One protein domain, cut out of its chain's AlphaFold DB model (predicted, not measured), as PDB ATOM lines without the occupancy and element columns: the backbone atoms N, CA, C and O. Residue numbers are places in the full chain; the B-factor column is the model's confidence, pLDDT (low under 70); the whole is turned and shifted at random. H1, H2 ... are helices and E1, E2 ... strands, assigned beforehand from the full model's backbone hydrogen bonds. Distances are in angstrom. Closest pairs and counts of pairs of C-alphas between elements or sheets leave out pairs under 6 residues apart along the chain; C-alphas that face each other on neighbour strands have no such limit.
ATOM      1  N   ILE A 490     133.148 -19.756 105.239       80.06
ATOM      2  CA  ILE A 490     133.026 -21.083 104.613       80.06
ATOM      3  C   ILE A 490     131.601 -21.661 104.776       80.06
ATOM      4  O   ILE A 490     131.157 -22.480 103.969       80.06
ATOM      5  N   ASP A 491     130.864 -21.240 105.806       79.19
ATOM      6  CA  ASP A 491     129.625 -21.880 106.251       79.19
ATOM      7  C   ASP A 491     128.440 -21.419 105.380       79.19
ATOM      8  O   ASP A 491     127.809 -20.409 105.672       79.19
ATOM      9  N   MET A 492     128.088 -22.138 104.308       73.50
ATOM     10  CA  MET A 492     127.017 -21.727 103.368       73.50
ATOM     11  C   MET A 492     125.613 -21.555 103.997       73.50
ATOM     12  O   MET A 492     124.717 -20.976 103.381       73.50
ATOM     13  N   GLU A 493     125.394 -22.062 105.209       76.50
ATOM     14  CA  GLU A 493     124.102 -22.183 105.890       76.50
ATOM     15  C   GLU A 493     124.212 -21.676 107.342       76.50
ATOM     16  O   GLU A 493     125.297 -21.660 107.911       76.50
ATOM     17  N   LEU A 494     123.107 -21.216 107.944       71.88
ATOM     18  CA  LEU A 494     123.109 -20.538 109.263       71.88
ATOM     19  C   LEU A 494     122.707 -21.430 110.453       71.88
ATOM     20  O   LEU A 494     122.526 -20.925 111.559       71.88
ATOM     21  N   GLY A 495     122.497 -22.733 110.237       69.62
ATOM     22  CA  GLY A 495     122.032 -23.641 111.298       69.62
ATOM     23  C   GLY A 495     120.667 -23.252 111.889       69.62
ATOM     24  O   GLY A 495     120.440 -23.428 113.082       69.62
ATOM     25  N   LEU A 496     119.769 -22.669 111.080       71.38
ATOM     26  CA  LEU A 496     118.441 -22.220 111.534       71.38
ATOM     27  C   LEU A 496     117.361 -23.306 111.473       71.38
ATOM     28  O   LEU A 496     116.231 -23.024 111.867       71.38
ATOM     29  N   SER A 497     117.659 -24.497 110.946       69.44
ATOM     30  CA  SER A 497     116.659 -25.541 110.724       69.44
ATOM     31  C   SER A 497     117.047 -26.893 111.305       69.44
ATOM     32  O   SER A 497     118.142 -27.392 111.043       69.44
ATOM     33  N   GLU A 498     116.102 -27.500 112.012       66.94
ATOM     34  CA  GLU A 498     116.156 -28.858 112.544       66.94
ATOM     35  C   GLU A 498     115.588 -29.848 111.516       66.94
ATOM     36  O   GLU A 498     114.708 -29.506 110.719       66.94
ATOM     37  N   GLY A 499     116.104 -31.078 111.518       57.19
ATOM     38  CA  GLY A 499     115.562 -32.195 110.743       57.19
ATOM     39  C   GLY A 499     114.722 -33.118 111.624       57.19
ATOM     40  O   GLY A 499     114.977 -33.229 112.823       57.19
ATOM     41  N   GLY A 546      97.969 -24.564 118.280       38.59
ATOM     42  CA  GLY A 546      96.732 -24.712 119.065       38.59
ATOM     43  C   GLY A 546      96.632 -25.991 119.921       38.59
ATOM     44  O   GLY A 546      95.549 -26.247 120.462       38.59
ATOM     45  N   ASN A 547      97.727 -26.763 119.997       39.47
ATOM     46  CA  ASN A 547      97.903 -28.067 120.629       39.47
ATOM     47  C   ASN A 547      99.094 -28.097 121.626       39.47
ATOM     48  O   ASN A 547      99.366 -29.151 122.196       39.47
ATOM     49  N   GLY A 548      99.800 -26.978 121.853       40.25
ATOM     50  CA  GLY A 548     100.834 -26.846 122.894       40.25
ATOM     51  C   GLY A 548     102.293 -27.073 122.465       40.25
ATOM     52  O   GLY A 548     103.178 -27.066 123.320       40.25
ATOM     53  N   LYS A 549     102.592 -27.269 121.173       47.91
ATOM     54  CA  LYS A 549     103.966 -27.508 120.681       47.91
ATOM     55  C   LYS A 549     104.639 -26.205 120.203       47.91
ATOM     56  O   LYS A 549     103.948 -25.308 119.716       47.91
ATOM     57  N   PRO A 550     105.983 -26.071 120.278       53.75
ATOM     58  CA  PRO A 550     106.701 -24.924 119.711       53.75
ATOM     59  C   PRO A 550     106.529 -24.847 118.186       53.75
ATOM     60  O   PRO A 550     106.532 -25.866 117.491       53.75
ATOM     61  N   ARG A 551     106.372 -23.624 117.669       62.53
ATOM     62  CA  ARG A 551     105.880 -23.357 116.311       62.53
ATOM     63  C   ARG A 551     106.934 -23.593 115.221       62.53
ATOM     64  O   ARG A 551     107.997 -22.980 115.229       62.53
ATOM     65  N   LYS A 552     106.610 -24.454 114.247       67.69
ATOM     66  CA  LYS A 552     107.536 -24.931 113.202       67.69
ATOM     67  C   LYS A 552     107.218 -24.344 111.822       67.69
ATOM     68  O   LYS A 552     106.080 -24.396 111.362       67.69
ATOM     69  N   PHE A 553     108.242 -23.837 111.134       72.62
ATOM     70  CA  PHE A 553     108.169 -23.303 109.770       72.62
ATOM     71  C   PHE A 553     108.889 -24.239 108.793       72.62
ATOM     72  O   PHE A 553     110.118 -24.246 108.705       72.62
ATOM     73  N   TRP A 554     108.117 -25.059 108.080       65.31
ATOM     74  CA  TRP A 554     108.614 -26.088 107.159       65.31
ATOM     75  C   TRP A 554     109.360 -25.520 105.945       65.31
ATOM     76  O   TRP A 554     108.960 -24.506 105.372       65.31
ATOM     77  N   ILE A 555     110.439 -26.196 105.539       67.62
ATOM     78  CA  ILE A 555     111.327 -25.776 104.448       67.62
ATOM     79  C   ILE A 555     111.176 -26.710 103.231       67.62
ATOM     80  O   ILE A 555     111.245 -27.929 103.411       67.62
ATOM     81  N   PRO A 556     111.032 -26.186 101.994       61.06
ATOM     82  CA  PRO A 556     110.833 -27.015 100.802       61.06
ATOM     83  C   PRO A 556     112.047 -27.893 100.460       61.06
ATOM     84  O   PRO A 556     113.204 -27.491 100.611       61.06
ATOM     85  N   SER A 557     111.796 -29.107  99.959       60.84
ATOM     86  CA  SER A 557     112.836 -30.085  99.597       60.84
ATOM     87  C   SER A 557     113.157 -30.144  98.093       60.84
ATOM     88  O   SER A 557     114.202 -30.700  97.720       60.84
ATOM     89  N   ALA A 558     112.294 -29.555  97.256       56.03
ATOM     90  CA  ALA A 558     112.338 -29.505  95.792       56.03
ATOM     91  C   ALA A 558     111.638 -28.229  95.265       56.03
ATOM     92  O   ALA A 558     110.918 -27.576  96.016       56.03
ATOM     93  N   ASP A 559     111.841 -27.894  93.986       58.88
ATOM     94  CA  ASP A 559     111.132 -26.797  93.309       58.88
ATOM     95  C   ASP A 559     109.683 -27.191  92.975       58.88
ATOM     96  O   ASP A 559     109.450 -28.277  92.439       58.88
ATOM     97  N   CYS A 560     108.720 -26.285  93.158       64.31
ATOM     98  CA  CYS A 560     107.364 -26.459  92.632       64.31
ATOM     99  C   CYS A 560     106.733 -25.150  92.132       64.31
ATOM    100  O   CYS A 560     107.005 -24.060  92.631       64.31
ATOM    101  N   ASN A 561     105.848 -25.270  91.137       62.88
ATOM    102  CA  ASN A 561     105.010 -24.177  90.643       62.88
ATOM    103  C   ASN A 561     103.545 -24.594  90.793       62.88
ATOM    104  O   ASN A 561     103.162 -25.648  90.285       62.88
ATOM    105  N   ILE A 562     102.739 -23.773  91.460       63.22
ATOM    106  CA  ILE A 562     101.324 -24.039  91.749       63.22
ATOM    107  C   ILE A 562     100.498 -22.860  91.224       63.22
ATOM    108  O   ILE A 562     100.924 -21.710  91.315       63.22
ATOM    109  N   VAL A 563      99.311 -23.119  90.678       55.34
ATOM    110  CA  VAL A 563      98.334 -22.074  90.333       55.34
ATOM    111  C   VAL A 563      97.041 -22.378  91.078       55.34
ATOM    112  O   VAL A 563      96.454 -23.439  90.887       55.34
ATOM    113  N   MET A 564      96.627 -21.463  91.954       53.62
ATOM    114  CA  MET A 564      95.387 -21.557  92.727       53.62
ATOM    115  C   MET A 564      94.305 -20.669  92.110       53.62
ATOM    116  O   MET A 564      94.553 -19.490  91.858       53.62
ATOM    117  N   GLY A 565      93.106 -21.222  91.911       44.53
ATOM    118  CA  GLY A 565      91.998 -20.554  91.219       44.53
ATOM    119  C   GLY A 565      92.171 -20.535  89.694       44.53
ATOM    120  O   GLY A 565      93.289 -20.467  89.183       44.53
ATOM    121  N   GLY A 566      91.055 -20.605  88.967       48.06
ATOM    122  CA  GLY A 566      91.016 -20.688  87.503       48.06
ATOM    123  C   GLY A 566      89.856 -21.553  86.999       48.06
ATOM    124  O   GLY A 566      89.236 -22.278  87.774       48.06
ATOM    125  N   ALA A 567      89.554 -21.463  85.700       38.78
ATOM    126  CA  ALA A 567      88.546 -22.312  85.047       38.78
ATOM    127  C   ALA A 567      89.120 -23.664  84.582       38.78
ATOM    128  O   ALA A 567      88.391 -24.641  84.458       38.78
ATOM    129  N   THR A 568      90.433 -23.727  84.342       38.69
ATOM    130  CA  THR A 568      91.170 -24.980  84.156       38.69
ATOM    131  C   THR A 568      91.426 -25.639  85.506       38.69
ATOM    132  O   THR A 568      91.860 -24.947  86.431       38.69
ATOM    133  N   SER A 629     112.683 -30.726 106.923       67.81
ATOM    134  CA  SER A 629     113.316 -29.811 107.878       67.81
ATOM    135  C   SER A 629     112.431 -28.602 108.158       67.81
ATOM    136  O   SER A 629     111.768 -28.105 107.245       67.81
ATOM    137  N   TYR A 630     112.471 -28.085 109.384       71.69
ATOM    138  CA  TYR A 630     111.751 -26.878 109.800       71.69
ATOM    139  C   TYR A 630     112.681 -25.888 110.498       71.69
ATOM    140  O   TYR A 630     113.694 -26.278 111.069       71.69
ATOM    141  N   SER A 631     112.323 -24.608 110.489       77.44
ATOM    142  CA  SER A 631     112.928 -23.582 111.342       77.44
ATOM    143  C   SER A 631     111.961 -23.157 112.447       77.44
ATOM    144  O   SER A 631     110.749 -23.188 112.242       77.44
ATOM    145  N   HIS A 632     112.484 -22.711 113.590       75.62
ATOM    146  CA  HIS A 632     111.708 -21.955 114.588       75.62
ATOM    147  C   HIS A 632     111.575 -20.470 114.209       75.62
ATOM    148  O   HIS A 632     110.703 -19.769 114.713       75.62
ATOM    149  N   PHE A 633     112.422 -19.974 113.297       82.00
ATOM    150  CA  PHE A 633     112.378 -18.590 112.828       82.00
ATOM    151  C   PHE A 633     111.334 -18.442 111.710       82.00
ATOM    152  O   PHE A 633     111.439 -19.133 110.691       82.00
ATOM    153  N   PRO A 634     110.359 -17.521 111.833       83.75
ATOM    154  CA  PRO A 634     109.389 -17.288 110.774       83.75
ATOM    155  C   PRO A 634     110.057 -16.610 109.564       83.75
ATOM    156  O   PRO A 634     110.873 -15.696 109.737       83.75
ATOM    157  N   PRO A 635     109.708 -16.992 108.322       85.62
ATOM    158  CA  PRO A 635     110.356 -16.456 107.131       85.62
ATOM    159  C   PRO A 635     110.053 -14.963 106.929       85.62
ATOM    160  O   PRO A 635     109.031 -14.436 107.382       85.62
ATOM    161  N   PHE A 636     110.958 -14.264 106.244       89.94
ATOM    162  CA  PHE A 636     110.838 -12.831 105.973       89.94
ATOM    163  C   PHE A 636     109.911 -12.569 104.786       89.94
ATOM    164  O   PHE A 636     110.039 -13.227 103.755       89.94
ATOM    165  N   ARG A 637     108.989 -11.607 104.924       89.06
ATOM    166  CA  ARG A 637     107.877 -11.378 103.985       89.06
ATOM    167  C   ARG A 637     107.831  -9.925 103.509       89.06
ATOM    168  O   ARG A 637     107.788  -9.009 104.329       89.06
ATOM    169  N   PHE A 638     107.808  -9.696 102.193       91.00
ATOM    170  CA  PHE A 638     107.723  -8.347 101.616       91.00
ATOM    171  C   PHE A 638     107.039  -8.303 100.244       91.00
ATOM    172  O   PHE A 638     107.246  -9.176  99.404       91.00
ATOM    173  N   ALA A 639     106.295  -7.227  99.978       90.88
ATOM    174  CA  ALA A 639     105.726  -6.962  98.657       90.88
ATOM    175  C   ALA A 639     106.631  -6.118  97.741       90.88
ATOM    176  O   ALA A 639     107.413  -5.265  98.191       90.88
ATOM    177  N   VAL A 640     106.444  -6.302  96.434       89.25
ATOM    178  CA  VAL A 640     106.994  -5.489  95.340       89.25
ATOM    179  C   VAL A 640     105.888  -5.204  94.316       89.25
ATOM    180  O   VAL A 640     105.159  -6.109  93.916       89.25
ATOM    181  N   GLU A 641     105.778  -3.956  93.857       88.69
ATOM    182  CA  GLU A 641     104.871  -3.539  92.777       88.69
ATOM    183  C   GLU A 641     105.698  -2.925  91.634       88.69
ATOM    184  O   GLU A 641     106.504  -2.021  91.864       88.69
ATOM    185  N   PHE A 642     105.520  -3.427  90.409       86.00
ATOM    186  CA  PHE A 642     106.169  -2.927  89.194       86.00
ATOM    187  C   PHE A 642     105.132  -2.227  88.296       86.00
ATOM    188  O   PHE A 642     104.227  -2.894  87.782       86.00
ATOM    189  N   PRO A 643     105.242  -0.905  88.073       78.62
ATOM    190  CA  PRO A 643     104.343  -0.182  87.180       78.62
ATOM    191  C   PRO A 643     104.683  -0.425  85.701       78.62
ATOM    192  O   PRO A 643     105.849  -0.459  85.310       78.62
ATOM    193  N   SER A 644     103.646  -0.541  84.871       67.81
ATOM    194  CA  SER A 644     103.696  -0.607  83.402       67.81
ATOM    195  C   SER A 644     104.694  -1.622  82.799       67.81
ATOM    196  O   SER A 644     105.464  -1.255  81.902       67.81
ATOM    197  N   PRO A 645     104.677  -2.908  83.211       68.62
ATOM    198  CA  PRO A 645     105.578  -3.939  82.679       68.62
ATOM    199  C   PRO A 645     105.436  -4.152  81.160       68.62
ATOM    200  O   PRO A 645     106.432  -4.470  80.506       68.62
ATOM    201  N   ARG A 646     104.274  -3.830  80.572       66.12
ATOM    202  CA  ARG A 646     104.053  -3.724  79.116       66.12
ATOM    203  C   ARG A 646     105.145  -2.935  78.374       66.12
ATOM    204  O   ARG A 646     105.546  -3.317  77.275       66.12
ATOM    205  N   LEU A 647     105.667  -1.865  78.989       68.44
ATOM    206  CA  LEU A 647     106.697  -0.977  78.425       68.44
ATOM    207  C   LEU A 647     108.134  -1.536  78.537       68.44
ATOM    208  O   LEU A 647     109.091  -0.894  78.090       68.44
ATOM    209  N   LEU A 648     108.323  -2.720  79.129       77.12
ATOM    210  CA  LEU A 648     109.640  -3.318  79.337       77.12
ATOM    211  C   LEU A 648     110.261  -3.789  78.012       77.12
ATOM    212  O   LEU A 648     109.917  -4.842  77.466       77.12
ATOM    213  N   LYS A 649     111.233  -3.015  77.512       78.44
ATOM    214  CA  LYS A 649     112.079  -3.386  76.365       78.44
ATOM    215  C   LYS A 649     112.762  -4.739  76.615       78.44
ATOM    216  O   LYS A 649     113.244  -4.996  77.719       78.44
ATOM    217  N   GLU A 650     112.825  -5.593  75.588       81.12
ATOM    218  CA  GLU A 650     113.452  -6.921  75.692       81.12
ATOM    219  C   GLU A 650     114.875  -6.834  76.269       81.12
ATOM    220  O   GLU A 650     115.633  -5.911  75.968       81.12
ATOM    221  N   LYS A 651     115.240  -7.808  77.111       77.31
ATOM    222  CA  LYS A 651     116.518  -7.904  77.840       77.31
ATOM    223  C   LYS A 651     116.812  -6.782  78.854       77.31
ATOM    224  O   LYS A 651     117.706  -6.997  79.675       77.31
ATOM    225  N   LYS A 652     116.084  -5.657  78.903       85.12
ATOM    226  CA  LYS A 652     116.231  -4.671  79.993       85.12
ATOM    227  C   LYS A 652     115.746  -5.287  81.313       85.12
ATOM    228  O   LYS A 652     114.735  -5.986  81.335       85.12
ATOM    229  N   ARG A 653     116.484  -5.051  82.403       85.62
ATOM    230  CA  ARG A 653     116.106  -5.444  83.772       85.62
ATOM    231  C   ARG A 653     115.543  -4.232  84.511       85.62
ATOM    232  O   ARG A 653     116.115  -3.149  84.402       85.62
ATOM    233  N   VAL A 654     114.474  -4.421  85.279       85.75
ATOM    234  CA  VAL A 654     113.941  -3.417  86.215       85.75
ATOM    235  C   VAL A 654     113.942  -4.025  87.610       85.75
ATOM    236  O   VAL A 654     113.321  -5.063  87.819       85.75
ATOM    237  N   TYR A 655     114.672  -3.394  88.531       85.25
ATOM    238  CA  TYR A 655     114.866  -3.840  89.913       85.25
ATOM    239  C   TYR A 655     113.879  -3.142  90.862       85.25
ATOM    240  O   TYR A 655     113.494  -1.996  90.626       85.25
ATOM    241  N   SER A 656     113.493  -3.824  91.938       88.62
ATOM    242  CA  SER A 656     112.689  -3.290  93.039       88.62
ATOM    243  C   SER A 656     113.500  -2.380  93.971       88.62
ATOM    244  O   SER A 656     114.709  -2.209  93.811       88.62
ATOM    245  N   ARG A 657     112.847  -1.875  95.030       84.12
ATOM    246  CA  ARG A 657     113.549  -1.461  96.258       84.12
ATOM    247  C   ARG A 657     114.481  -2.581  96.745       84.12
ATOM    248  O   ARG A 657     114.102  -3.752  96.664       84.12
ATOM    249  N   THR A 658     115.650  -2.218  97.263       85.44
ATOM    250  CA  THR A 658     116.520  -3.137  98.010       85.44
ATOM    251  C   THR A 658     116.057  -3.200  99.464       85.44
ATOM    252  O   THR A 658     115.617  -2.193 100.017       85.44
ATOM    253  N   ILE A 659     116.110  -4.385 100.065       86.06
ATOM    254  CA  ILE A 659     115.630  -4.678 101.416       86.06
ATOM    255  C   ILE A 659     116.706  -5.484 102.149       86.06
ATOM    256  O   ILE A 659     117.373  -6.324 101.546       86.06
ATOM    257  N   PHE A 660     116.897  -5.210 103.435       85.69
ATOM    258  CA  PHE A 660     117.841  -5.926 104.288       85.69
ATOM    259  C   PHE A 660     117.163  -7.126 104.959       85.69
ATOM    260  O   PHE A 660     116.086  -6.974 105.532       85.69
ATOM    261  N   TYR A 661     117.797  -8.299 104.924       87.06
ATOM    262  CA  TYR A 661     117.375  -9.469 105.695       87.06
ATOM    263  C   TYR A 661     118.566 -10.381 106.018       87.06
ATOM    264  O   TYR A 661     119.350 -10.729 105.134       87.06
ATOM    265  N   SER A 662     118.675 -10.808 107.282       83.38
ATOM    266  CA  SER A 662     119.677 -11.783 107.746       83.38
ATOM    267  C   SER A 662     121.128 -11.399 107.389       83.38
ATOM    268  O   SER A 662     121.922 -12.258 107.012       83.38
ATOM    269  N   GLY A 663     121.477 -10.109 107.465       80.06
ATOM    270  CA  GLY A 663     122.808  -9.595 107.106       80.06
ATOM    271  C   GLY A 663     123.063  -9.418 105.602       80.06
ATOM    272  O   GLY A 663     124.104  -8.886 105.227       80.06
ATOM    273  N   SER A 664     122.137  -9.826 104.729       85.94
ATOM    274  CA  SER A 664     122.256  -9.676 103.274       85.94
ATOM    275  C   SER A 664     121.242  -8.681 102.705       85.94
ATOM    276  O   SER A 664     120.122  -8.534 103.198       85.94
ATOM    277  N   TRP A 665     121.633  -8.013 101.621       87.56
ATOM    278  CA  TRP A 665     120.771  -7.113 100.858       87.56
ATOM    279  C   TRP A 665     120.107  -7.861  99.697       87.56
ATOM    280  O   TRP A 665     120.776  -8.552  98.929       87.56
ATOM    281  N   TRP A 666     118.799  -7.688  99.535       89.44
ATOM    282  CA  TRP A 666     117.979  -8.398  98.555       89.44
ATOM    283  C   TRP A 666     117.170  -7.430  97.697       89.44
ATOM    284  O   TRP A 666     116.627  -6.449  98.202       89.44
ATOM    285  N   ASN A 667     117.034  -7.717  96.406       90.56
ATOM    286  CA  ASN A 667     116.003  -7.111  95.565       90.56
ATOM    287  C   ASN A 667     115.436  -8.128  94.566       90.56
ATOM    288  O   ASN A 667     116.020  -9.181  94.311       90.56
ATOM    289  N   LEU A 668     114.258  -7.817  94.030       91.00
ATOM    290  CA  LEU A 668     113.603  -8.573  92.971       91.00
ATOM    291  C   LEU A 668     113.777  -7.811  91.653       91.00
ATOM    292  O   LEU A 668     113.681  -6.583  91.646       91.00
ATOM    293  N   TYR A 669     113.979  -8.494  90.529       90.69
ATOM    294  CA  TYR A 669     113.922  -7.850  89.215       90.69
ATOM    295  C   TYR A 669     113.105  -8.629  88.194       90.69
ATOM    296  O   TYR A 669     113.080  -9.860  88.185       90.69
ATOM    297  N   ILE A 670     112.482  -7.879  87.284       89.94
ATOM    298  CA  ILE A 670     111.801  -8.419  86.107       89.94
ATOM    299  C   ILE A 670     112.622  -8.182  84.838       89.94
ATOM    300  O   ILE A 670     113.304  -7.163  84.695       89.94
ATOM    301  N   GLN A 671     112.574  -9.139  83.912       88.31
ATOM    302  CA  GLN A 671     113.242  -9.065  82.611       88.31
ATOM    303  C   GLN A 671     112.391  -9.757  81.540       88.31
ATOM    304  O   GLN A 671     112.100 -10.949  81.648       88.31
ATOM    305  N   LYS A 672     112.039  -9.040  80.466       86.69
ATOM    306  CA  LYS A 672     111.375  -9.629  79.295       86.69
ATOM    307  C   LYS A 672     112.393 -10.433  78.479       86.69
ATOM    308  O   LYS A 672     113.384  -9.874  78.000       86.69
ATOM    309  N   VAL A 673     112.166 -11.739  78.341       82.94
ATOM    310  CA  VAL A 673     113.068 -12.696  77.679       82.94
ATOM    311  C   VAL A 673     112.306 -13.431  76.580       82.94
ATOM    312  O   VAL A 673     111.223 -13.959  76.807       82.94
ATOM    313  N   ARG A 674     112.878 -13.498  75.378       80.12
ATOM    314  CA  ARG A 674     112.274 -14.180  74.229       80.12
ATOM    315  C   ARG A 674     112.963 -15.519  73.977       80.12
ATOM    316  O   ARG A 674     114.184 -15.556  73.828       80.12
ATOM    317  N   ARG A 675     112.195 -16.614  73.916       70.62
ATOM    318  CA  ARG A 675     112.709 -17.968  73.634       70.62
ATOM    319  C   ARG A 675     111.951 -18.558  72.444       70.62
ATOM    320  O   ARG A 675     110.883 -19.140  72.594       70.62
ATOM    321  N   GLY A 676     112.504 -18.383  71.244       70.81
ATOM    322  CA  GLY A 676     111.808 -18.713  69.998       70.81
ATOM    323  C   GLY A 676     110.756 -17.656  69.643       70.81
ATOM    324  O   GLY A 676     111.026 -16.458  69.738       70.81
ATOM    325  N   LYS A 677     109.563 -18.086  69.212       64.75
ATOM    326  CA  LYS A 677     108.503 -17.157  68.783       64.75
ATOM    327  C   LYS A 677     107.895 -16.365  69.946       64.75
ATOM    328  O   LYS A 677     107.684 -15.161  69.787       64.75
ATOM    329  N   ASN A 678     107.681 -17.007  71.096       72.88
ATOM    330  CA  ASN A 678     106.886 -16.453  72.192       72.88
ATOM    331  C   ASN A 678     107.756 -15.624  73.166       72.88
ATOM    332  O   ASN A 678     108.853 -16.064  73.542       72.88
ATOM    333  N   PRO A 679     107.292 -14.439  73.605       77.56
ATOM    334  CA  PRO A 679     107.890 -13.717  74.722       77.56
ATOM    335  C   PRO A 679     107.513 -14.364  76.066       77.56
ATOM    336  O   PRO A 679     106.424 -14.914  76.217       77.56
ATOM    337  N   GLN A 680     108.401 -14.265  77.052       83.25
ATOM    338  CA  GLN A 680     108.183 -14.671  78.442       83.25
ATOM    339  C   GLN A 680     108.641 -13.550  79.386       83.25
ATOM    340  O   GLN A 680     109.582 -12.810  79.076       83.25
ATOM    341  N   LEU A 681     108.013 -13.453  80.558       85.31
ATOM    342  CA  LEU A 681     108.489 -12.599  81.642       85.31
ATOM    343  C   LEU A 681     109.297 -13.456  82.615       85.31
ATOM    344  O   LEU A 681     108.818 -14.483  83.094       85.31
ATOM    345  N   GLY A 682     110.539 -13.054  82.869       86.12
ATOM    346  CA  GLY A 682     111.360 -13.616  83.934       86.12
ATOM    347  C   GLY A 682     111.276 -12.762  85.193       86.12
ATOM    348  O   GLY A 682     111.378 -11.538  85.088       86.12
ATOM    349  N   VAL A 683     111.130 -13.404  86.350       89.00
ATOM    350  CA  VAL A 683     111.089 -12.779  87.682       89.00
ATOM    351  C   VAL A 683     112.169 -13.435  88.533       89.00
ATOM    352  O   VAL A 683     112.175 -14.658  88.664       89.00
ATOM    353  N   TYR A 684     113.094 -12.644  89.078       89.88
ATOM    354  CA  TYR A 684     114.296 -13.158  89.740       89.88
ATOM    355  C   TYR A 684     114.568 -12.453  91.065       89.88
ATOM    356  O   TYR A 684     114.584 -11.222  91.117       89.88
ATOM    357  N   LEU A 685     114.853 -13.232  92.108       91.19
ATOM    358  CA  LEU A 685     115.437 -12.752  93.358       91.19
ATOM    359  C   LEU A 685     116.951 -12.585  93.174       91.19
ATOM    360  O   LEU A 685     117.585 -13.386  92.489       91.19
ATOM    361  N   HIS A 686     117.534 -11.545  93.767       89.69
ATOM    362  CA  HIS A 686     118.939 -11.176  93.603       89.69
ATOM    363  C   HIS A 686     119.559 -10.735  94.935       89.69
ATOM    364  O   HIS A 686     119.004  -9.878  95.628       89.69
ATOM    365  N   ARG A 687     120.732 -11.296  95.269       89.31
ATOM    366  CA  ARG A 687     121.530 -10.911  96.444       89.31
ATOM    367  C   ARG A 687     122.450  -9.754  96.056       89.31
ATOM    368  O   ARG A 687     123.443  -9.952  95.356       89.31
ATOM    369  N   ALA A 688     122.111  -8.542  96.473       84.00
ATOM    370  CA  ALA A 688     122.892  -7.344  96.186       84.00
ATOM    371  C   ALA A 688     124.192  -7.299  97.013       84.00
ATOM    372  O   ALA A 688     124.293  -7.897  98.086       84.00
ATOM    373  N   LYS A 689     125.191  -6.567  96.511       78.12
ATOM    374  CA  LYS A 689     126.426  -6.247  97.240       78.12
ATOM    375  C   LYS A 689     126.292  -4.851  97.853       78.12
ATOM    376  O   LYS A 689     125.721  -3.967  97.231       78.12
ATOM    377  N   GLU A 690     126.838  -4.661  99.049       65.06
ATOM    378  CA  GLU A 690     126.652  -3.459  99.883       65.06
ATOM    379  C   GLU A 690     127.138  -2.133  99.259       65.06
ATOM    380  O   GLU A 690     126.644  -1.058  99.590       65.06
ATOM    381  N   VAL A 820     126.326  -7.153 108.828       82.75
ATOM    382  CA  VAL A 820     126.487  -7.669 107.466       82.75
ATOM    383  C   VAL A 820     126.917  -9.124 107.539       82.75
ATOM    384  O   VAL A 820     127.721  -9.505 108.384       82.75
ATOM    385  N   ASP A 821     126.355  -9.931 106.651       83.00
ATOM    386  CA  ASP A 821     126.749 -11.312 106.423       83.00
ATOM    387  C   ASP A 821     127.995 -11.320 105.526       83.00
ATOM    388  O   ASP A 821     127.898 -11.066 104.320       83.00
ATOM    389  N   SER A 822     129.172 -11.568 106.113       81.56
ATOM    390  CA  SER A 822     130.463 -11.554 105.404       81.56
ATOM    391  C   SER A 822     130.561 -12.621 104.311       81.56
ATOM    392  O   SER A 822     131.359 -12.494 103.378       81.56
ATOM    393  N   ARG A 823     129.731 -13.667 104.398       83.12
ATOM    394  CA  ARG A 823     129.916 -14.905 103.649       83.12
ATOM    395  C   ARG A 823     129.715 -14.686 102.146       83.12
ATOM    396  O   ARG A 823     128.653 -14.205 101.717       83.12
ATOM    397  N   PRO A 824     130.683 -15.090 101.302       81.94
ATOM    398  CA  PRO A 824     130.641 -14.852  99.861       81.94
ATOM    399  C   PRO A 824     129.467 -15.563  99.180       81.94
ATOM    400  O   PRO A 824     128.944 -15.063  98.181       81.94
ATOM    401  N   THR A 825     129.034 -16.693  99.745       83.25
ATOM    402  CA  THR A 825     128.013 -17.605  99.220       83.25
ATOM    403  C   THR A 825     127.082 -18.030 100.355       83.25
ATOM    404  O   THR A 825     127.567 -18.502 101.382       83.25
ATOM    405  N   ILE A 826     125.766 -17.893 100.189       84.38
ATOM    406  CA  ILE A 826     124.769 -18.325 101.189       84.38
ATOM    407  C   ILE A 826     123.682 -19.170 100.536       84.38
ATOM    408  O   ILE A 826     123.427 -19.008  99.346       84.38
ATOM    409  N   LYS A 827     123.011 -20.035 101.292       83.38
ATOM    410  CA  LYS A 827     121.929 -20.886 100.784       83.38
ATOM    411  C   LYS A 827     120.580 -20.500 101.393       83.38
ATOM    412  O   LYS A 827     120.431 -20.464 102.615       83.38
ATOM    413  N   THR A 828     119.592 -20.210 100.550       82.56
ATOM    414  CA  THR A 828     118.269 -19.717 100.973       82.56
ATOM    415  C   THR A 828     117.173 -20.291 100.074       82.56
ATOM    416  O   THR A 828     117.413 -20.536  98.893       82.56
ATOM    417  N   TYR A 829     115.979 -20.522 100.618       85.25
ATOM    418  CA  TYR A 829     114.778 -20.827  99.839       85.25
ATOM    419  C   TYR A 829     113.892 -19.592  99.750       85.25
ATOM    420  O   TYR A 829     113.930 -18.716 100.621       85.25
ATOM    421  N   PHE A 830     113.060 -19.533  98.715       87.06
ATOM    422  CA  PHE A 830     112.088 -18.462  98.592       87.06
ATOM    423  C   PHE A 830     110.825 -18.887  97.850       87.06
ATOM    424  O   PHE A 830     110.837 -19.779  97.000       87.06
ATOM    425  N   LYS A 831     109.721 -18.213  98.179       87.06
ATOM    426  CA  LYS A 831     108.447 -18.312  97.463       87.06
ATOM    427  C   LYS A 831     108.095 -16.948  96.871       87.06
ATOM    428  O   LYS A 831     108.252 -15.923  97.537       87.06
ATOM    429  N   ILE A 832     107.616 -16.929  95.630       87.69
ATOM    430  CA  ILE A 832     107.065 -15.750  94.958       87.69
ATOM    431  C   ILE A 832     105.596 -16.027  94.647       87.69
ATOM    432  O   ILE A 832     105.274 -16.902  93.847       87.69
ATOM    433  N   TYR A 833     104.717 -15.231  95.240       87.81
ATOM    434  CA  TYR A 833     103.288 -15.213  94.963       87.81
ATOM    435  C   TYR A 833     102.984 -14.087  93.968       87.81
ATOM    436  O   TYR A 833     103.449 -12.958  94.139       87.81
ATOM    437  N   SER A 834     102.207 -14.388  92.930       85.88
ATOM    438  CA  SER A 834     101.841 -13.464  91.854       85.88
ATOM    439  C   SER A 834     100.345 -13.595  91.531       85.88
ATOM    440  O   SER A 834      99.961 -14.513  90.799       85.88
ATOM    441  N   PRO A 835      99.480 -12.717  92.067       81.50
ATOM    442  CA  PRO A 835      98.074 -12.663  91.680       81.50
ATOM    443  C   PRO A 835      97.898 -12.101  90.260       81.50
ATOM    444  O   PRO A 835      98.556 -11.140  89.863       81.50
ATOM    445  N   SER A 836      96.970 -12.688  89.509       76.56
ATOM    446  CA  SER A 836      96.629 -12.305  88.128       76.56
ATOM    447  C   SER A 836      96.020 -10.895  88.001       76.56
ATOM    448  O   SER A 836      95.429 -10.351  88.943       76.56
ATOM    449  N   LYS A 837      96.054 -10.311  86.793       68.38
ATOM    450  CA  LYS A 837      95.369  -9.032  86.482       68.38
ATOM    451  C   LYS A 837      93.839  -9.117  86.575       68.38
ATOM    452  O   LYS A 837      93.191  -8.096  86.797       68.38
ATOM    453  N   GLY A 838      93.256 -10.315  86.528       65.00
ATOM    454  CA  GLY A 838      91.849 -10.529  86.894       65.00
ATOM    455  C   GLY A 838      91.606 -10.681  88.401       65.00
ATOM    456  O   GLY A 838      90.497 -10.451  88.860       65.00
ATOM    457  N   GLY A 839      92.616 -11.084  89.180       66.00
ATOM    458  CA  GLY A 839      92.443 -11.503  90.576       66.00
ATOM    459  C   GLY A 839      91.823 -12.899  90.704       66.00
ATOM    460  O   GLY A 839      91.705 -13.405  91.804       66.00
ATOM    461  N   ARG A 840      91.479 -13.552  89.584       71.81
ATOM    462  CA  ARG A 840      90.828 -14.873  89.529       71.81
ATOM    463  C   ARG A 840      91.756 -16.031  89.903       71.81
ATOM    464  O   ARG A 840      91.277 -17.101  90.262       71.81
ATOM    465  N   MET A 841      93.064 -15.822  89.764       73.00
ATOM    466  CA  MET A 841      94.111 -16.828  89.959       73.00
ATOM    467  C   MET A 841      95.299 -16.240  90.727       73.00
ATOM    468  O   MET A 841      95.652 -15.071  90.515       73.00
ATOM    469  N   LEU A 842      95.945 -17.067  91.549       78.75
ATOM    470  CA  LEU A 842      97.167 -16.788  92.302       78.75
ATOM    471  C   LEU A 842      98.242 -17.815  91.914       78.75
ATOM    472  O   LEU A 842      98.150 -18.988  92.268       78.75
ATOM    473  N   SER A 843      99.264 -17.376  91.173       81.19
ATOM    474  CA  SER A 843     100.432 -18.214  90.867       81.19
ATOM    475  C   SER A 843     101.412 -18.199  92.037       81.19
ATOM    476  O   SER A 843     101.726 -17.127  92.557       81.19
ATOM    477  N   VAL A 844     101.942 -19.362  92.403       82.19
ATOM    478  CA  VAL A 844     102.998 -19.541  93.404       82.19
ATOM    479  C   VAL A 844     104.184 -20.229  92.745       82.19
ATOM    480  O   VAL A 844     104.039 -21.274  92.112       82.19
ATOM    481  N   TYR A 845     105.356 -19.633  92.908       81.88
ATOM    482  CA  TYR A 845     106.632 -20.167  92.460       81.88
ATOM    483  C   TYR A 845     107.496 -20.400  93.700       81.88
ATOM    484  O   TYR A 845     107.758 -19.453  94.442       81.88
ATOM    485  N   GLU A 846     107.898 -21.637  93.965       79.38
ATOM    486  CA  GLU A 846     108.523 -22.059  95.222       79.38
ATOM    487  C   GLU A 846     109.820 -22.818  94.941       79.38
ATOM    488  O   GLU A 846     109.819 -23.805  94.203       79.38
ATOM    489  N   SER A 847     110.939 -22.310  95.468       77.69
ATOM    490  CA  SER A 847     112.268 -22.860  95.197       77.69
ATOM    491  C   SER A 847     112.684 -23.880  96.250       77.69
ATOM    492  O   SER A 847     112.417 -23.728  97.448       77.69
ATOM    493  N   ALA A 848     113.482 -24.851  95.820       72.44
ATOM    494  CA  ALA A 848     114.414 -25.510  96.709       72.44
ATOM    495  C   ALA A 848     115.403 -24.478  97.317       72.44
ATOM    496  O   ALA A 848     115.601 -23.382  96.784       72.44
ATOM    497  N   PRO A 849     116.043 -24.800  98.453       71.94
ATOM    498  CA  PRO A 849     117.127 -23.991  99.002       71.94
ATOM    499  C   PRO A 849     118.362 -23.932  98.086       71.94
ATOM    500  O   PRO A 849     119.130 -24.896  98.004       71.94
ATOM    501  N   ASP A 850     118.570 -22.772  97.469       77.88
ATOM    502  CA  ASP A 850     119.543 -22.511  96.406       77.88
ATOM    503  C   ASP A 850     120.708 -21.627  96.866       77.88
ATOM    504  O   ASP A 850     120.586 -20.853  97.817       77.88
ATOM    505  N   THR A 851     121.853 -21.722  96.183       80.69
ATOM    506  CA  THR A 851     123.075 -20.968  96.522       80.69
ATOM    507  C   THR A 851     123.115 -19.592  95.853       80.69
ATOM    508  O   THR A 851     123.077 -19.497  94.625       80.69
ATOM    509  N   PHE A 852     123.281 -18.538  96.652       81.50
ATOM    510  CA  PHE A 852     123.395 -17.137  96.254       81.50
ATOM    511  C   PHE A 852     124.758 -16.542  96.629       81.50
ATOM    512  O   PHE A 852     125.013 -16.130  97.768       81.50
ATOM    513  N   ASN A 853     125.615 -16.406  95.624       83.19
ATOM    514  CA  ASN A 853     126.808 -15.571  95.697       83.19
ATOM    515  C   ASN A 853     126.410 -14.082  95.679       83.19
ATOM    516  O   ASN A 853     125.314 -13.723  95.229       83.19
ATOM    517  N   PHE A 854     127.295 -13.180  96.109       80.19
ATOM    518  CA  PHE A 854     127.083 -11.745  95.875       80.19
ATOM    519  C   PHE A 854     126.865 -11.447  94.381       80.19
ATOM    520  O   PHE A 854     127.597 -11.932  93.519       80.19
ATOM    521  N   SER A 855     125.844 -10.643  94.084       82.19
ATOM    522  CA  SER A 855     125.355 -10.322  92.738       82.19
ATOM    523  C   SER A 855     124.806 -11.506  91.916       82.19
ATOM    524  O   SER A 855     124.511 -11.334  90.731       82.19
ATOM    525  N   GLN A 856     124.585 -12.677  92.519       85.06
ATOM    526  CA  GLN A 856     123.848 -13.773  91.883       85.06
ATOM    527  C   GLN A 856     122.335 -13.521  91.914       85.06
ATOM    528  O   GLN A 856     121.815 -12.792  92.763       85.06
ATOM    529  N   SER A 857     121.613 -14.121  90.968       86.44
ATOM    530  CA  SER A 857     120.154 -14.157  90.958       86.44
ATOM    531  C   SER A 857     119.618 -15.506  90.493       86.44
ATOM    532  O   SER A 857     120.222 -16.170  89.650       86.44
ATOM    533  N   TRP A 858     118.459 -15.879  91.029       85.75
ATOM    534  CA  TRP A 858     117.723 -17.101  90.704       85.75
ATOM    535  C   TRP A 858     116.264 -16.724  90.430       85.75
ATOM    536  O   TRP A 858     115.753 -15.766  91.016       85.75
ATOM    537  N   GLY A 859     115.590 -17.414  89.510       85.06
ATOM    538  CA  GLY A 859     114.198 -17.092  89.197       85.06
ATOM    539  C   GLY A 859     113.605 -17.806  87.990       85.06
ATOM    540  O   GLY A 859     114.313 -18.301  87.108       85.06
ATOM    541  N   TRP A 860     112.276 -17.795  87.938       85.00
ATOM    542  CA  TRP A 860     111.474 -18.441  86.906       85.00
ATOM    543  C   TRP A 860     111.244 -17.544  85.687       85.00
ATOM    544  O   TRP A 860     111.369 -16.318  85.737       85.00
ATOM    545  N   LYS A 861     110.869 -18.174  84.569       84.12
ATOM    546  CA  LYS A 861     110.420 -17.523  83.328       84.12
ATOM    547  C   LYS A 861     109.081 -18.129  82.945       84.12
ATOM    548  O   LYS A 861     109.031 -19.329  82.687       84.12
ATOM    549  N   SER A 862     108.029 -17.319  82.872       76.69
ATOM    550  CA  SER A 862     106.691 -17.804  82.525       76.69
ATOM    551  C   SER A 862     106.066 -17.031  81.365       76.69
ATOM    552  O   SER A 862     106.328 -15.846  81.147       76.69
ATOM    553  N   SER A 863     105.216 -17.732  80.617       71.12
ATOM    554  CA  SER A 863     104.238 -17.151  79.698       71.12
ATOM    555  C   SER A 863     102.907 -16.816  80.382       71.12
ATOM    556  O   SER A 863     102.208 -15.948  79.873       71.12
ATOM    557  N   THR A 864     102.570 -17.406  81.541       67.81
ATOM    558  CA  THR A 864     101.373 -17.004  82.314       67.81
ATOM    559  C   THR A 864     101.476 -15.542  82.740       67.81
ATOM    560  O   THR A 864     100.610 -14.752  82.399       67.81
ATOM    561  N   LEU A 865     102.627 -15.130  83.278       69.31
ATOM    562  CA  LEU A 865     102.926 -13.733  83.625       69.31
ATOM    563  C   LEU A 865     102.882 -12.744  82.434       69.31
ATOM    564  O   LEU A 865     102.801 -11.540  82.650       69.31
ATOM    565  N   MET A 866     102.940 -13.225  81.183       64.19
ATOM    566  CA  MET A 866     102.717 -12.406  79.975       64.19
ATOM    567  C   MET A 866     101.234 -12.362  79.565       64.19
ATOM    568  O   MET A 866     100.783 -11.364  79.004       64.19
ATOM    569  N   LEU A 867     100.479 -13.433  79.827       58.69
ATOM    570  CA  LEU A 867      99.023 -13.474  79.658       58.69
ATOM    571  C   LEU A 867      98.338 -12.596  80.714       58.69
ATOM    572  O   LEU A 867      97.461 -11.813  80.365       58.69
ATOM    573  N   ASP A 868      98.809 -12.635  81.964       56.19
ATOM    574  CA  ASP A 868      98.342 -11.781  83.061       56.19
ATOM    575  C   ASP A 868      98.581 -10.287  82.786       56.19
ATOM    576  O   ASP A 868      97.713  -9.467  83.061       56.19
ATOM    577  N   ASP A 869      99.707  -9.902  82.177       50.59
ATOM    578  CA  ASP A 869      99.922  -8.512  81.733       50.59
ATOM    579  C   ASP A 869      99.032  -8.131  80.525       50.59
ATOM    580  O   ASP A 869      98.989  -6.974  80.104       50.59
ATOM    581  N   GLY A 870      98.282  -9.078  79.948       53.12
ATOM    582  CA  GLY A 870      97.446  -8.878  78.763       53.12
ATOM    583  C   GLY A 870      98.275  -8.493  77.538       53.12
ATOM    584  O   GLY A 870      97.979  -7.496  76.891       53.12
ATOM    585  N   LYS A 889      99.721  -2.582  86.812       76.00
ATOM    586  CA  LYS A 889     100.722  -2.750  87.883       76.00
ATOM    587  C   LYS A 889     100.856  -4.244  88.226       76.00
ATOM    588  O   LYS A 889      99.913  -4.825  88.757       76.00
ATOM    589  N   LEU A 890     102.005  -4.868  87.938       83.12
ATOM    590  CA  LEU A 890     102.281  -6.245  88.388       83.12
ATOM    591  C   LEU A 890     102.684  -6.228  89.863       83.12
ATOM    592  O   LEU A 890     103.510  -5.413  90.276       83.12
ATOM    593  N   ARG A 891     102.120  -7.147  90.648       86.56
ATOM    594  CA  ARG A 891     102.358  -7.268  92.089       86.56
ATOM    595  C   ARG A 891     102.940  -8.632  92.411       86.56
ATOM    596  O   ARG A 891     102.473  -9.640  91.897       86.56
ATOM    597  N   PHE A 892     103.923  -8.636  93.300       90.00
ATOM    598  CA  PHE A 892     104.545  -9.838  93.834       90.00
ATOM    599  C   PHE A 892     104.596  -9.744  95.356       90.00
ATOM    600  O   PHE A 892     104.930  -8.686  95.895       90.00
ATOM    601  N   MET A 893     104.303 -10.849  96.035       90.94
ATOM    602  CA  MET A 893     104.588 -11.034  97.457       90.94
ATOM    603  C   MET A 893     105.679 -12.099  97.584       90.94
ATOM    604  O   MET A 893     105.606 -13.138  96.929       90.94
ATOM    605  N   ILE A 894     106.734 -11.807  98.341       90.69
ATOM    606  CA  ILE A 894     107.963 -12.601  98.376       90.69
ATOM    607  C   ILE A 894     108.223 -13.050  99.810       90.69
ATOM    608  O   ILE A 894     108.154 -12.243 100.739       90.69
ATOM    609  N   VAL A 895     108.544 -14.332  99.962       88.88
ATOM    610  CA  VAL A 895     108.893 -14.986 101.227       88.88
ATOM    611  C   VAL A 895     110.306 -15.553 101.105       88.88
ATOM    612  O   VAL A 895     110.580 -16.236 100.124       88.88
ATOM    613  N   ILE A 896     111.197 -15.285 102.066       86.69
ATOM    614  CA  ILE A 896     112.590 -15.779 102.082       86.69
ATOM    615  C   ILE A 896     112.909 -16.438 103.433       86.69
ATOM    616  O   ILE A 896     112.638 -15.860 104.489       86.69
ATOM    617  N   GLY A 897     113.548 -17.612 103.412       77.88
ATOM    618  CA  GLY A 897     114.032 -18.309 104.609       77.88
ATOM    619  C   GLY A 897     115.306 -19.117 104.343       77.88
ATOM    620  O   GLY A 897     115.560 -19.557 103.229       77.88
ATOM    621  N   ASN A 898     116.138 -19.321 105.363       59.78
ATOM    622  CA  ASN A 898     117.419 -20.026 105.207       59.78
ATOM    623  C   ASN A 898     117.278 -21.518 105.559       59.78
ATOM    624  O   ASN A 898     116.517 -21.863 106.461       59.78
ATOM    625  N   ARG A 899     118.030 -22.395 104.879       43.72
ATOM    626  CA  ARG A 899     118.084 -23.852 105.142       43.72
ATOM    627  C   ARG A 899     119.386 -24.232 105.857       43.72
ATOM    628  O   ARG A 899     120.349 -23.467 105.818       43.72
TER     629      ARG A 899
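This is residues 490 to 499, 546 to 568, 629 to 690, 820 to 870 and 889 to 899 of the 1265 residues of the protein "BTB domain-containing protein" of Aureobasidium pullulans (UniProt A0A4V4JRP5). Two strongly twisted sheets make a sandwich, only partly face to face, with their strands crossed: E3, E5, E10, E11, E12 and E14 in one, E6, E7, E8, E9 and E13 in the other. A small sheet, E1 E4 E2, lies at one end, and the short helix H1 lies toward the other. The printed part has 157 residues, with 14 named strands and one named helix in the order E1 to E13, H1, E14; neighbour strands are antiparallel, and the class is mostly strand. The whole is compact, with a radius of gyration of the C-alphas of 16.6 A and spans of 47 by 41 by 26 A.

E1, residues 497 to 499, and E2, residues 553 to 555, are the edge strands of their sheet and both antiparallel neighbours of E4, residues 629 to 631; N 498 and O 630 are 2.9 A apart, N 553 and O 631 2.8 A. E10, residues 825 to 835, bends by 50 degrees at residue 828. E11, residues 842 to 846, and E12, residues 850 to 853, lie on one side of E10, with N 832 to O 845 2.8 A and N 826 to O 852 3.1 A. E14, residues 889 to 898, lies on the other side, with N 829 to O 897 2.8 A. E3, residues 560 to 564, neighbours E11, with N 562 to O 844 2.9 A; E5, residues 636 to 643, neighbours E14, with N 638 to O 894 3.0 A. E8, residues 664 to 675, has E6, residues 653 to 655, and E7, residues 659 to 661, on one side and E9, residues 678 to 688, on the other; N 654 to O 670 is 3.0 A, N 659 to O 666 2.8 A and N 669 to O 684 2.9 A. E7, E8 and E9 form a meander, each strand the antiparallel neighbour of the one before. E13, residues 857 to 862, neighbours E9, with N 683 to O 860 3.0 A. Between the sandwich's sheets, the closest C-alphas of E9 and E12, Arg 687 and Phe 852, are 6.5 A apart. H1, residues 864 to 868, only just lies over E9, with 3 C-alphas on it, at a height over the sheet of 7.7 A; its O i to N i+4 pair is within hydrogen-bond range.

E1 begins at C-alpha 497 (116.659, -25.541, 110.724). E8 spans 32.2 A, E10 31.3 A, E9 30.2 A and E14 29.6 A, ending at C-alpha 898 (117.419, -20.026, 105.207).

The farthest C-alphas, Gly 548 and Lys 677, are 55.5 A apart. Four cuts leave C-alpha gaps of 21.9 A (499 to 546), 32.8 A (568 to 629), 8.7 A (690 to 820) and 11.5 A (870 to 889). Of the links printed whole, none is long. Mean pLDDT of the printed part is 75.9; 45 residues are under 70, among them 554 to 568 and 864 to 870.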